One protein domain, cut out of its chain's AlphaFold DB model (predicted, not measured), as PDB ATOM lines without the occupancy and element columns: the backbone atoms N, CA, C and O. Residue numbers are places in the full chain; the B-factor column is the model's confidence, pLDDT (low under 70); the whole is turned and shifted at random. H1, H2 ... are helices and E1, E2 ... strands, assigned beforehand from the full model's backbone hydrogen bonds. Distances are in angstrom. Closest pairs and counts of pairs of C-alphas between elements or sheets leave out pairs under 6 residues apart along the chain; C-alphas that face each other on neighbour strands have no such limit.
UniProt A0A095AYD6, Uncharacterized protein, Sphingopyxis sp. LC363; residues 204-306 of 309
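AT A GLANCE: This is residues 204 to 306 of the 309 residues of an uncharacterized protein of Sphingopyxis sp. LC363 (UniProt A0A095AYD6). A strongly twisted sheet of five antiparallel strands, in the order E2, E7, E6, E4, E3, has two short helices, H1 and H2, over one face. Beyond one end of it, E1 and E5 make a small parallel pair. The 103 printed residues run E1, E2, H1, E3, E4, E5, E6, E7, H2, of mixed class. The whole is compact by its radius of gyration of the C-alphas, 14.8 A, yet a rod spanning 51 by 25 by 20 A.

HOW THE PARTS SIT: E1, residues 204 to 206, is parallel to E5, residues 266 to 269, with N 205 and O 267 3.0 A apart. Edge strand E2, residues 215 to 220, is antiparallel to E7, residues 289 to 294 (N 217 to O 292, 2.8 A). E7 forms a hairpin with E6, residues 279 to 286 (N 284 to O 291, 2.9 A). E6 is antiparallel to E4, residues 247 to 251 (N 283 to O 248, 2.8 A). E4 forms a hairpin with edge strand E3, residues 240 to 244 (N 249 to O 241, 2.8 A). H1, residues 227 to 235, is on this sheet over E6, height 9.4 A, along the strands at 11 degrees on the local plane. H2, residues 297 to 305, is on the same face over E7, height 8.1 A; their closest C-alphas, of Val 294 and Ala 300, are 6.1 A apart. H1 and H2 are apart; in both, every O i to N i+4 pair is within hydrogen-bond range.

IN THESE COORDINATES: E1 begins at C-alpha 204 (119.315, 142.275, 135.080). E6 measures 19.9 A, E2 and E7 16.1 A each, H1 12.2 A. H2, 12.5 A, ends at C-alpha 305 (125.724, 160.112, 151.308).

THE WHOLE: The farthest C-alphas, of Gly 224 and Lys 264, are 51.7 A apart. The printed part has no cut. The link E4 to E5, residues 252 to 265, is long. pLDDT is under 70 at residues 204 to 209, 253 to 271 and 306.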
ATOM      1  N   MET A 204     118.781 142.674 133.794       63.47
ATOM      2  CA  MET A 204     119.315 142.275 135.080       63.47
ATOM      3  C   MET A 204     119.048 143.386 136.074       63.47
ATOM      4  O   MET A 204     119.486 144.519 135.888       63.47
ATOM      5  N   VAL A 205     118.347 143.036 137.142       69.12
ATOM      6  CA  VAL A 205     118.103 143.934 138.265       69.12
ATOM      7  C   VAL A 205     118.756 143.385 139.517       69.12
ATOM      8  O   VAL A 205     118.902 142.174 139.666       69.12
ATOM      9  N   ASN A 206     119.163 144.249 140.437       66.38
ATOM     10  CA  ASN A 206     119.599 143.815 141.758       66.38
ATOM     11  C   ASN A 206     118.395 143.344 142.612       66.38
ATOM     12  O   ASN A 206     117.240 143.357 142.179       66.38
ATOM     13  N   ALA A 207     118.654 142.948 143.860       66.19
ATOM     14  CA  ALA A 207     117.615 142.528 144.807       66.19
ATOM     15  C   ALA A 207     116.550 143.607 145.115       66.19
ATOM     16  O   ALA A 207     115.445 143.261 145.537       66.19
ATOM     17  N   ASP A 208     116.864 144.889 144.895       68.88
ATOM     18  CA  ASP A 208     115.960 146.023 145.119       68.88
ATOM     19  C   ASP A 208     115.089 146.339 143.888       68.88
ATOM     20  O   ASP A 208     114.126 147.100 143.995       68.88
ATOM     21  N   GLY A 209     115.382 145.720 142.738       67.25
ATOM     22  CA  GLY A 209     114.710 145.971 141.463       67.25
ATOM     23  C   GLY A 209     115.354 147.068 140.608       67.25
ATOM     24  O   GLY A 209     114.799 147.389 139.557       67.25
ATOM     25  N   ASP A 210     116.501 147.611 141.025       70.56
ATOM     26  CA  ASP A 210     117.274 148.584 140.245       70.56
ATOM     27  C   ASP A 210     118.082 147.884 139.149       70.56
ATOM     28  O   ASP A 210     118.524 146.753 139.351       70.56
ATOM     29  N   ASP A 211     118.373 148.577 138.048       71.75
ATOM     30  CA  ASP A 211     119.254 148.062 136.996       71.75
ATOM     31  C   ASP A 211     120.644 147.703 137.553       71.75
ATOM     32  O   ASP A 211     121.259 148.465 138.315       71.75
ATOM     33  N   LEU A 212     121.136 146.517 137.179       72.44
ATOM     34  CA  LEU A 212     122.397 145.979 137.676       72.44
ATOM     35  C   LEU A 212     123.587 146.700 137.027       72.44
ATOM     36  O   LEU A 212     124.016 146.357 135.927       72.44
ATOM     37  N   VAL A 213     124.147 147.681 137.733       75.00
ATOM     38  CA  VAL A 213     125.314 148.460 137.297       75.00
ATOM     39  C   VAL A 213     126.321 148.538 138.438       75.00
ATOM     40  O   VAL A 213     126.068 149.168 139.470       75.00
ATOM     41  N   PHE A 214     127.486 147.916 138.263       77.88
ATOM     42  CA  PHE A 214     128.530 147.905 139.284       77.88
ATOM     43  C   PHE A 214     129.233 149.262 139.385       77.88
ATOM     44  O   PHE A 214     129.774 149.774 138.408       77.88
ATOM     45  N   HIS A 215     129.237 149.839 140.583       78.31
ATOM     46  CA  HIS A 215     129.920 151.085 140.906       78.31
ATOM     47  C   HIS A 215     130.991 150.821 141.959       78.31
ATOM     48  O   HIS A 215     130.730 150.166 142.969       78.31
ATOM     49  N   ARG A 216     132.178 151.393 141.748       86.19
ATOM     50  CA  ARG A 216     133.308 151.341 142.679       86.19
ATOM     51  C   ARG A 216     133.594 152.737 143.217       86.19
ATOM     52  O   ARG A 216     134.130 153.589 142.512       86.19
ATOM     53  N   ILE A 217     133.252 152.967 144.477       89.12
ATOM     54  CA  ILE A 217     133.444 154.244 145.166       89.12
ATOM     55  C   ILE A 217     134.731 154.159 145.976       89.12
ATOM     56  O   ILE A 217     134.927 153.234 146.759       89.12
ATOM     57  N   VAL A 218     135.622 155.129 145.797       90.19
ATOM     58  CA  VAL A 218     136.934 155.133 146.447       90.19
ATOM     59  C   VAL A 218     137.026 156.314 147.401       90.19
ATOM     60  O   VAL A 218     137.018 157.462 146.967       90.19
ATOM     61  N   PHE A 219     137.194 156.028 148.691       90.81
ATOM     62  CA  PHE A 219     137.437 157.008 149.747       90.81
ATOM     63  C   PHE A 219     138.918 156.979 150.165       90.81
ATOM     64  O   PHE A 219     139.352 156.069 150.882       90.81
ATOM     65  N   PRO A 220     139.742 157.954 149.741       91.56
ATOM     66  CA  PRO A 220     141.122 158.054 150.199       91.56
ATOM     67  C   PRO A 220     141.185 158.350 151.700       91.56
ATOM     68  O   PRO A 220     140.487 159.228 152.209       91.56
ATOM     69  N   LEU A 221     142.074 157.667 152.421       89.75
ATOM     70  CA  LEU A 221     142.285 157.940 153.837       89.75
ATOM     71  C   LEU A 221     143.035 159.259 154.027       89.75
ATOM     72  O   LEU A 221     144.145 159.441 153.508       89.75
ATOM     73  N   ALA A 222     142.473 160.141 154.854       90.19
ATOM     74  CA  ALA A 222     143.113 161.391 155.245       90.19
ATOM     75  C   ALA A 222     144.486 161.159 155.909       90.19
ATOM     76  O   ALA A 222     144.791 160.093 156.468       90.19
ATOM     77  N   LYS A 223     145.356 162.172 155.836       87.38
ATOM     78  CA  LYS A 223     146.684 162.131 156.462       87.38
ATOM     79  C   LYS A 223     146.535 161.909 157.974       87.38
ATOM     80  O   LYS A 223     145.722 162.559 158.616       87.38
ATOM     81  N   GLY A 224     147.309 160.976 158.531       85.56
ATOM     82  CA  GLY A 224     147.260 160.627 159.958       85.56
ATOM     83  C   GLY A 224     146.248 159.539 160.342       85.56
ATOM     84  O   GLY A 224     146.305 159.044 161.464       85.56
ATOM     85  N   VAL A 225     145.373 159.095 159.431       87.12
ATOM     86  CA  VAL A 225     144.502 157.936 159.691       87.12
ATOM     87  C   VAL A 225     145.341 156.657 159.766       87.12
ATOM     88  O   VAL A 225     146.064 156.318 158.824       87.12
ATOM     89  N   VAL A 226     145.222 155.946 160.889       87.50
ATOM     90  CA  VAL A 226     145.902 154.672 161.157       87.50
ATOM     91  C   VAL A 226     144.971 153.513 160.802       87.50
ATOM     92  O   VAL A 226     143.916 153.365 161.421       87.50
ATOM     93  N   GLY A 227     145.385 152.654 159.861       83.62
ATOM     94  CA  GLY A 227     144.574 151.535 159.353       83.62
ATOM     95  C   GLY A 227     144.011 150.628 160.452       83.62
ATOM     96  O   GLY A 227     142.820 150.344 160.456       83.62
ATOM     97  N   LYS A 228     144.809 150.289 161.476       87.19
ATOM     98  CA  LYS A 228     144.341 149.494 162.631       87.19
ATOM     99  C   LYS A 228     143.174 150.142 163.388       87.19
ATOM    100  O   LYS A 228     142.268 149.446 163.837       87.19
ATOM    101  N   SER A 229     143.171 151.471 163.533       89.25
ATOM    102  CA  SER A 229     142.052 152.163 164.185       89.25
ATOM    103  C   SER A 229     140.809 152.204 163.301       89.25
ATOM    104  O   SER A 229     139.708 152.271 163.847       89.25
ATOM    105  N   LEU A 230     140.975 152.226 161.977       90.00
ATOM    106  CA  LEU A 230     139.867 152.166 161.031       90.00
ATOM    107  C   LEU A 230     139.231 150.773 161.044       90.00
ATOM    108  O   LEU A 230     138.037 150.681 161.283       90.00
ATOM    109  N   ILE A 231     140.038 149.713 160.927       92.62
ATOM    110  CA  ILE A 231     139.600 148.310 161.035       92.62
ATOM    111  C   ILE A 231     138.794 148.092 162.317       92.62
ATOM    112  O   ILE A 231     137.680 147.589 162.270       92.62
ATOM    113  N   ARG A 232     139.295 148.562 163.469       92.44
ATOM    114  CA  ARG A 232     138.566 148.455 164.743       92.44
ATOM    115  C   ARG A 232     137.192 149.134 164.706       92.44
ATOM    116  O   ARG A 232     136.271 148.651 165.352       92.44
ATOM    117  N   ARG A 233     137.057 150.268 164.008       92.00
ATOM    118  CA  ARG A 233     135.773 150.975 163.867       92.00
ATOM    119  C   ARG A 233     134.834 150.245 162.908       92.00
ATOM    120  O   ARG A 233     133.657 150.155 163.221       92.00
ATOM    121  N   LEU A 234     135.356 149.712 161.801       92.69
ATOM    122  CA  LEU A 234     134.584 148.911 160.846       92.69
ATOM    123  C   LEU A 234     134.073 147.621 161.504       92.69
ATOM    124  O   LEU A 234     132.880 147.360 161.458       92.69
ATOM    125  N   ASN A 235     134.922 146.906 162.248       93.12
ATOM    126  CA  ASN A 235     134.533 145.706 163.003       93.12
ATOM    127  C   ASN A 235     133.508 145.976 164.116       93.12
ATOM    128  O   ASN A 235     132.844 145.053 164.571       93.12
ATOM    129  N   ALA A 236     133.415 147.214 164.608       92.88
ATOM    130  CA  ALA A 236     132.444 147.594 165.633       92.88
ATOM    131  C   ALA A 236     131.098 148.053 165.042       92.88
ATOM    132  O   ALA A 236     130.149 148.272 165.797       92.88
ATOM    133  N   ALA A 237     131.007 148.242 163.721       90.88
ATOM    134  CA  ALA A 237     129.779 148.661 163.062       90.88
ATOM    135  C   ALA A 237     128.832 147.464 162.910       90.88
ATOM    136  O   ALA A 237     129.147 146.503 162.223       90.88
ATOM    137  N   GLN A 238     127.644 147.543 163.512       89.00
ATOM    138  CA  GLN A 238     126.668 146.439 163.516       89.00
ATOM    139  C   GLN A 238     126.087 146.098 162.133       89.00
ATOM    140  O   GLN A 238     125.460 145.061 161.971       89.00
ATOM    141  N   TRP A 239     126.268 146.980 161.151       87.12
ATOM    142  CA  TRP A 239     125.807 146.821 159.769       87.12
ATOM    143  C   TRP A 239     126.911 146.324 158.821       87.12
ATOM    144  O   TRP A 239     126.670 146.201 157.620       87.12
ATOM    145  N   LEU A 240     128.113 146.054 159.343       91.25
ATOM    146  CA  LEU A 240     129.207 145.418 158.616       91.25
ATOM    147  C   LEU A 240     129.471 144.035 159.196       91.25
ATOM    148  O   LEU A 240     129.704 143.889 160.394       91.25
ATOM    149  N   GLU A 241     129.531 143.042 158.322       89.06
ATOM    150  CA  GLU A 241     129.964 141.699 158.671       89.06
ATOM    151  C   GLU A 241     131.359 141.434 158.090       89.06
ATOM    152  O   GLU A 241     131.546 141.531 156.875       89.06
ATOM    153  N   PRO A 242     132.378 141.154 158.920       90.56
ATOM    154  CA  PRO A 242     133.727 140.896 158.431       90.56
ATOM    155  C   PRO A 242     133.790 139.553 157.697       90.56
ATOM    156  O   PRO A 242     133.481 138.517 158.276       90.56
ATOM    157  N   ALA A 243     134.264 139.565 156.448       82.19
ATOM    158  CA  ALA A 243     134.594 138.340 155.713       82.19
ATOM    159  C   ALA A 243     136.107 138.045 155.734       82.19
ATOM    160  O   ALA A 243     136.525 136.907 155.536       82.19
ATOM    161  N   SER A 244     136.943 139.064 155.979       87.44
ATOM    162  CA  SER A 244     138.383 138.925 156.239       87.44
ATOM    163  C   SER A 244     138.927 140.109 157.055       87.44
ATOM    164  O   SER A 244     138.179 141.009 157.435       87.44
ATOM    165  N   ASP A 245     140.244 140.150 157.283       88.06
ATOM    166  CA  ASP A 245     140.928 141.239 158.004       88.06
ATOM    167  C   ASP A 245     140.826 142.616 157.317       88.06
ATOM    168  O   ASP A 245     141.057 143.652 157.951       88.06
ATOM    169  N   SER A 246     140.511 142.643 156.020       89.44
ATOM    170  CA  SER A 246     140.432 143.865 155.211       89.44
ATOM    171  C   SER A 246     139.181 143.951 154.339       89.44
ATOM    172  O   SER A 246     139.120 144.833 153.482       89.44
ATOM    173  N   PHE A 247     138.201 143.065 154.534       87.31
ATOM    174  CA  PHE A 247     136.992 142.998 153.715       87.31
ATOM    175  C   PHE A 247     135.749 142.747 154.570       87.31
ATOM    176  O   PHE A 247     135.735 141.847 155.412       87.31
ATOM    177  N   TRP A 248     134.692 143.510 154.303       92.44
ATOM    178  CA  TRP A 248     133.415 143.449 155.004       92.44
ATOM    179  C   TRP A 248     132.247 143.441 154.022       92.44
ATOM    180  O   TRP A 248     132.246 144.183 153.039       92.44
ATOM    181  N   ASN A 249     131.215 142.674 154.350       87.81
ATOM    182  CA  ASN A 249     129.910 142.753 153.716       87.81
ATOM    183  C   ASN A 249     129.077 143.805 154.454       87.81
ATOM    184  O   ASN A 249     128.821 143.687 155.652       87.81
ATOM    185  N   TRP A 250     128.652 144.850 153.754       90.00
ATOM    186  CA  TRP A 250     127.679 145.805 154.272       90.00
ATOM    187  C   TRP A 250     126.286 145.217 154.111       90.00
ATOM    188  O   TRP A 250     125.795 145.056 152.994       90.00
ATOM    189  N   LEU A 251     125.646 144.909 155.233       86.88
ATOM    190  CA  LEU A 251     124.322 144.305 155.282       86.88
ATOM    191  C   LEU A 251     123.231 145.335 154.974       86.88
ATOM    192  O   LEU A 251     123.256 146.471 155.459       86.88
ATOM    193  N   ALA A 252     122.244 144.934 154.176       77.19
ATOM    194  CA  ALA A 252     121.043 145.733 153.989       77.19
ATOM    195  C   ALA A 252     120.190 145.705 155.275       77.19
ATOM    196  O   ALA A 252     120.120 144.671 155.944       77.19
ATOM    197  N   PRO A 253     119.489 146.800 155.624       69.00
ATOM    198  CA  PRO A 253     118.511 146.772 156.705       69.00
ATOM    199  C   PRO A 253     117.471 145.677 156.450       69.00
ATOM    200  O   PRO A 253     117.017 145.517 155.316       69.00
ATOM    201  N   ALA A 254     117.052 144.960 157.495       57.12
ATOM    202  CA  ALA A 254     116.009 143.940 157.414       57.12
ATOM    203  C   ALA A 254     114.636 144.570 157.093       57.12
ATOM    204  O   ALA A 254     113.761 144.709 157.949       57.12
ATOM    205  N   THR A 255     114.423 144.996 155.851       49.06
ATOM    206  CA  THR A 255     113.111 145.423 155.380       49.06
ATOM    207  C   THR A 255     112.280 144.184 155.090       49.06
ATOM    208  O   THR A 255     112.657 143.359 154.262       49.06
ATOM    209  N   LYS A 256     111.147 144.060 155.792       39.34
ATOM    210  CA  LYS A 256     110.141 142.997 155.651       39.34
ATOM    211  C   LYS A 256     110.004 142.527 154.199       39.34
ATOM    212  O   LYS A 256     109.488 143.280 153.381       39.34
ATOM    213  N   ASN A 257     110.422 141.284 153.938       38.88
ATOM    214  CA  ASN A 257     110.037 140.411 152.825       38.88
ATOM    215  C   ASN A 257     109.308 141.108 151.665       38.88
ATOM    216  O   ASN A 257     108.125 140.852 151.425       38.88
ATOM    217  N   LYS A 258     110.006 141.945 150.893       45.59
ATOM    218  CA  LYS A 258     109.608 142.106 149.499       45.59
ATOM    219  C   LYS A 258     110.129 140.863 148.800       45.59
ATOM    220  O   LYS A 258     111.332 140.717 148.613       45.59
ATOM    221  N   LYS A 259     109.229 139.925 148.479       43.09
ATOM    222  CA  LYS A 259     109.555 138.880 147.500       43.09
ATOM    223  C   LYS A 259     110.174 139.595 146.295       43.09
ATOM    224  O   LYS A 259     109.581 140.600 145.891       43.09
ATOM    225  N   PRO A 260     111.314 139.131 145.750       44.62
ATOM    226  CA  PRO A 260     111.870 139.718 144.542       44.62
ATOM    227  C   PRO A 260     110.747 139.734 143.514       44.62
ATOM    228  O   PRO A 260     110.195 138.689 143.156       44.62
ATOM    229  N   GLN A 261     110.305 140.935 143.152       44.91
ATOM    230  CA  GLN A 261     109.229 141.091 142.200       44.91
ATOM    231  C   GLN A 261     109.854 140.748 140.858       44.91
ATOM    232  O   GLN A 261     110.486 141.589 140.222       44.91
ATOM    233  N   ALA A 262     109.742 139.473 140.475       44.38
ATOM    234  CA  ALA A 262     110.033 139.010 139.132       44.38
ATOM    235  C   ALA A 262     109.055 139.736 138.206       44.38
ATOM    236  O   ALA A 262     107.944 139.285 137.929       44.38
ATOM    237  N   THR A 263     109.446 140.941 137.817       48.62
ATOM    238  CA  THR A 263     108.764 141.710 136.796       48.62
ATOM    239  C   THR A 263     108.995 140.935 135.510       48.62
ATOM    240  O   THR A 263     110.120 140.533 135.223       48.62
ATOM    241  N   LYS A 264     107.915 140.617 134.796       48.16
ATOM    242  CA  LYS A 264     107.928 139.736 133.624       48.16
ATOM    243  C   LYS A 264     109.044 140.179 132.655       48.16
ATOM    244  O   LYS A 264     108.957 141.274 132.119       48.16
ATOM    245  N   GLY A 265     110.087 139.358 132.484       54.22
ATOM    246  CA  GLY A 265     111.249 139.653 131.627       54.22
ATOM    247  C   GLY A 265     112.551 140.062 132.341       54.22
ATOM    248  O   GLY A 265     113.600 140.018 131.707       54.22
ATOM    249  N   LYS A 266     112.527 140.382 133.645       55.06
ATOM    250  CA  LYS A 266     113.723 140.781 134.414       55.06
ATOM    251  C   LYS A 266     114.287 139.627 135.257       55.06
ATOM    252  O   LYS A 266     113.523 138.911 135.910       55.06
ATOM    253  N   ARG A 267     115.615 139.448 135.286       61.53
ATOM    254  CA  ARG A 267     116.309 138.486 136.171       61.53
ATOM    255  C   ARG A 267     116.944 139.218 137.352       61.53
ATOM    256  O   ARG A 267     117.713 140.150 137.158       61.53
ATOM    257  N   ALA A 268     116.640 138.773 138.570       62.03
ATOM    258  CA  ALA A 268     117.207 139.354 139.782       62.03
ATOM    259  C   ALA A 268     118.573 138.726 140.113       62.03
ATOM    260  O   ALA A 268     118.668 137.512 140.299       62.03
ATOM    261  N   PHE A 269     119.609 139.554 140.229       60.88
ATOM    262  CA  PHE A 269     120.911 139.203 140.784       60.88
ATOM    263  C   PHE A 269     120.921 139.567 142.273       60.88
ATOM    264  O   PHE A 269     120.890 140.743 142.650       60.88
ATOM    265  N   VAL A 270     120.914 138.546 143.130       64.50
ATOM    266  CA  VAL A 270     120.805 138.701 144.585       64.50
ATOM    267  C   VAL A 270     122.087 138.197 145.236       64.50
ATOM    268  O   VAL A 270     122.458 137.040 145.065       64.50
ATOM    269  N   THR A 271     122.744 139.063 146.005       66.94
ATOM    270  CA  THR A 271     123.873 138.700 146.867       66.94
ATOM    271  C   THR A 271     123.373 138.640 148.305       66.94
ATOM    272  O   THR A 271     122.874 139.641 148.826       66.94
ATOM    273  N   THR A 272     123.478 137.473 148.936       76.12
ATOM    274  CA  THR A 272     123.118 137.255 150.343       76.12
ATOM    275  C   THR A 272     124.281 136.634 151.103       76.12
ATOM    276  O   THR A 272     125.122 135.962 150.508       76.12
ATOM    277  N   MET A 273     124.294 136.829 152.417       75.62
ATOM    278  CA  MET A 273     125.071 136.026 153.357       75.62
ATOM    279  C   MET A 273     124.537 134.580 153.408       75.62
ATOM    280  O   MET A 273     123.450 134.296 152.891       75.62
ATOM    281  N   ASP A 274     125.268 133.678 154.068       71.56
ATOM    282  CA  ASP A 274     124.877 132.266 154.246       71.56
ATOM    283  C   ASP A 274     123.552 132.102 155.016       71.56
ATOM    284  O   ASP A 274     122.814 131.140 154.802       71.56
ATOM    285  N   ASP A 275     123.217 133.058 155.887       74.38
ATOM    286  CA  ASP A 275     121.951 133.107 156.630       74.38
ATOM    287  C   ASP A 275     120.784 133.718 155.822       74.38
ATOM    288  O   ASP A 275     119.661 133.837 156.318       74.38
ATOM    289  N   GLY A 276     121.040 134.092 154.563       72.62
ATOM    290  CA  GLY A 276     120.079 134.721 153.664       72.62
ATOM    291  C   GLY A 276     119.966 136.241 153.812       72.62
ATOM    292  O   GLY A 276     119.172 136.851 153.091       72.62
ATOM    293  N   THR A 277     120.746 136.877 154.693       76.81
ATOM    294  CA  THR A 277     120.740 138.336 154.862       76.81
ATOM    295  C   THR A 277     121.235 139.025 153.584       76.81
ATOM    296  O   THR A 277     122.333 138.718 153.115       76.81
ATOM    297  N   PRO A 278     120.478 139.965 152.983       76.50
ATOM    298  CA  PRO A 278     120.912 140.636 151.762       76.50
ATOM    299  C   PRO A 278     122.128 141.538 151.982       76.50
ATOM    300  O   PRO A 278     122.181 142.315 152.939       76.50
ATOM    301  N   VAL A 279     123.068 141.501 151.039       79.69
ATOM    302  CA  VAL A 279     124.236 142.385 151.019       79.69
ATOM    303  C   VAL A 279     123.907 143.648 150.217       79.69
ATOM    304  O   VAL A 279     123.481 143.603 149.057       79.69
ATOM    305  N   PHE A 280     124.086 144.803 150.854       84.44
ATOM    306  CA  PHE A 280     123.947 146.121 150.244       84.44
ATOM    307  C   PHE A 280     125.189 146.489 149.419       84.44
ATOM    308  O   PHE A 280     125.050 146.885 148.259       84.44
ATOM    309  N   ALA A 281     126.380 146.332 150.003       85.81
ATOM    310  CA  ALA A 281     127.662 146.679 149.393       85.81
ATOM    311  C   ALA A 281     128.790 145.778 149.906       85.81
ATOM    312  O   ALA A 281     128.698 145.226 150.998       85.81
ATOM    313  N   ASN A 282     129.894 145.728 149.169       89.50
ATOM    314  CA  ASN A 282     131.158 145.191 149.662       89.50
ATOM    315  C   ASN A 282     132.080 146.346 150.048       89.50
ATOM    316  O   ASN A 282     132.155 147.345 149.332       89.50
ATOM    317  N   VAL A 283     132.781 146.222 151.171       90.75
ATOM    318  CA  VAL A 283     133.708 147.239 151.673       90.75
ATOM    319  C   VAL A 283     135.091 146.625 151.817       90.75
ATOM    320  O   VAL A 283     135.266 145.653 152.543       90.75
ATOM    321  N   GLU A 284     136.091 147.217 151.171       93.56
ATOM    322  CA  GLU A 284     137.474 146.738 151.200       93.56
ATOM    323  C   GLU A 284     138.438 147.850 151.626       93.56
ATOM    324  O   GLU A 284     138.398 148.975 151.122       93.56
ATOM    325  N   LEU A 285     139.356 147.535 152.540       90.62
ATOM    326  CA  LEU A 285     140.477 148.403 152.884       90.62
ATOM    327  C   LEU A 285     141.729 147.986 152.099       90.62
ATOM    328  O   LEU A 285     142.492 147.130 152.543       90.62
ATOM    329  N   ALA A 286     141.992 148.656 150.975       88.38
ATOM    330  CA  ALA A 286     143.177 148.425 150.150       88.38
ATOM    331  C   ALA A 286     144.189 149.577 150.292       88.38
ATOM    332  O   ALA A 286     144.017 150.689 149.774       88.38
ATOM    333  N   GLY A 287     145.286 149.324 151.011       88.50
ATOM    334  CA  GLY A 287     146.341 150.312 151.244       88.50
ATOM    335  C   GLY A 287     145.840 151.552 152.001       88.50
ATOM    336  O   GLY A 287     145.480 151.477 153.173       88.50
ATOM    337  N   ARG A 288     145.849 152.724 151.345       90.56
ATOM    338  CA  ARG A 288     145.356 154.005 151.904       90.56
ATOM    339  C   ARG A 288     143.986 154.417 151.357       90.56
ATOM    340  O   ARG A 288     143.683 155.609 151.308       90.56
ATOM    341  N   LYS A 289     143.172 153.461 150.917       92.25
ATOM    342  CA  LYS A 289     141.846 153.707 150.346       92.25
ATOM    343  C   LYS A 289     140.842 152.745 150.970       92.25
ATOM    344  O   LYS A 289     141.148 151.567 151.120       92.25
ATOM    345  N   LEU A 290     139.667 153.256 151.313       92.75
ATOM    346  CA  LEU A 290     138.491 152.443 151.588       92.75
ATOM    347  C   LEU A 290     137.658 152.405 150.305       92.75
ATOM    348  O   LEU A 290     137.330 153.455 149.755       92.75
ATOM    349  N   ILE A 291     137.385 151.215 149.798       89.38
ATOM    350  CA  ILE A 291     136.640 150.994 148.562       89.38
ATOM    351  C   ILE A 291     135.273 150.441 148.942       89.38
ATOM    352  O   ILE A 291     135.193 149.533 149.764       89.38
ATOM    353  N   VAL A 292     134.217 150.994 148.356       89.56
ATOM    354  CA  VAL A 292     132.848 150.496 148.492       89.56
ATOM    355  C   VAL A 292     132.340 150.115 147.109       89.56
ATOM    356  O   VAL A 292     132.312 150.956 146.210       89.56
ATOM    357  N   GLU A 293     131.953 148.858 146.940       83.25
ATOM    358  CA  GLU A 293     131.406 148.330 145.692       83.25
ATOM    359  C   GLU A 293     129.923 148.016 145.854       83.25
ATOM    360  O   GLU A 293     129.507 147.331 146.788       83.25
ATOM    361  N   VAL A 294     129.118 148.537 144.934       85.06
ATOM    362  CA  VAL A 294     127.663 148.353 144.886       85.06
ATOM    363  C   VAL A 294     127.233 148.016 143.470       85.06
ATOM    364  O   VAL A 294     127.976 148.242 142.522       85.06
ATOM    365  N   ASN A 295     126.023 147.490 143.316       75.25
ATOM    366  CA  ASN A 295     125.521 146.970 142.047       75.25
ATOM    367  C   ASN A 295     124.334 147.761 141.461       75.25
ATOM    368  O   ASN A 295     123.637 147.239 140.599       75.25
ATOM    369  N   SER A 296     124.101 149.002 141.909       79.75
ATOM    370  CA  SER A 296     123.213 149.962 141.233       79.75
ATOM    371  C   SER A 296     123.643 151.410 141.494       79.75
ATOM    372  O   SER A 296     124.304 151.703 142.496       79.75
ATOM    373  N   ALA A 297     123.237 152.333 140.615       81.44
ATOM    374  CA  ALA A 297     123.491 153.768 140.785       81.44
ATOM    375  C   ALA A 297     122.830 154.327 142.062       81.44
ATOM    376  O   ALA A 297     123.458 155.068 142.816       81.44
ATOM    377  N   ALA A 298     121.603 153.891 142.373       82.75
ATOM    378  CA  ALA A 298     120.894 154.300 143.587       82.75
ATOM    379  C   ALA A 298     121.620 153.847 144.869       82.75
ATOM    380  O   ALA A 298     121.733 154.604 145.837       82.75
ATOM    381  N   ARG A 299     122.175 152.624 144.882       83.62
ATOM    382  CA  ARG A 299     123.037 152.163 145.983       83.62
ATOM    383  C   ARG A 299     124.332 152.973 146.063       83.62
ATOM    384  O   ARG A 299     124.805 153.222 147.170       83.62
ATOM    385  N   ALA A 300     124.876 153.429 144.933       83.31
ATOM    386  CA  ALA A 300     126.086 154.247 144.915       83.31
ATOM    387  C   ALA A 300     125.862 155.618 145.566       83.31
ATOM    388  O   ALA A 300     126.632 156.016 146.439       83.31
ATOM    389  N   GLU A 301     124.765 156.298 145.232       87.50
ATOM    390  CA  GLU A 301     124.387 157.566 145.870       87.50
ATOM    391  C   GLU A 301     124.157 157.411 147.382       87.50
ATOM    392  O   GLU A 301     124.639 158.221 148.184       87.50
ATOM    393  N   ARG A 302     123.482 156.333 147.801       85.00
ATOM    394  CA  ARG A 302     123.274 156.011 149.225       85.00
ATOM    395  C   ARG A 302     124.590 155.745 149.956       85.00
ATOM    396  O   ARG A 302     124.783 156.245 151.064       85.00
ATOM    397  N   ALA A 303     125.508 155.008 149.332       85.56
ATOM    398  CA  ALA A 303     126.829 154.725 149.887       85.56
ATOM    399  C   ALA A 303     127.689 155.995 150.025       85.56
ATOM    400  O   ALA A 303     128.408 156.138 151.013       85.56
ATOM    401  N   ILE A 304     127.590 156.940 149.084       84.44
ATOM    402  CA  ILE A 304     128.296 158.232 149.144       84.44
ATOM    403  C   ILE A 304     127.728 159.135 150.244       84.44
ATOM    404  O   ILE A 304     128.482 159.771 150.976       84.44
ATOM    405  N   THR A 305     126.401 159.205 150.365       80.50
ATOM    406  CA  THR A 305     125.724 160.112 151.308       80.50
ATOM    407  C   THR A 305     125.654 159.571 152.739       80.50
ATOM    408  O   THR A 305     125.284 160.310 153.648       80.50
ATOM    409  N   GLY A 306     126.007 158.298 152.963       65.25
ATOM    410  CA  GLY A 306     125.987 157.663 154.288       65.25
ATOM    411  C   GLY A 306     124.578 157.459 154.856       65.25
ATOM    412  O   GLY A 306     124.421 157.195 156.047       65.25
TER     413      GLY A 306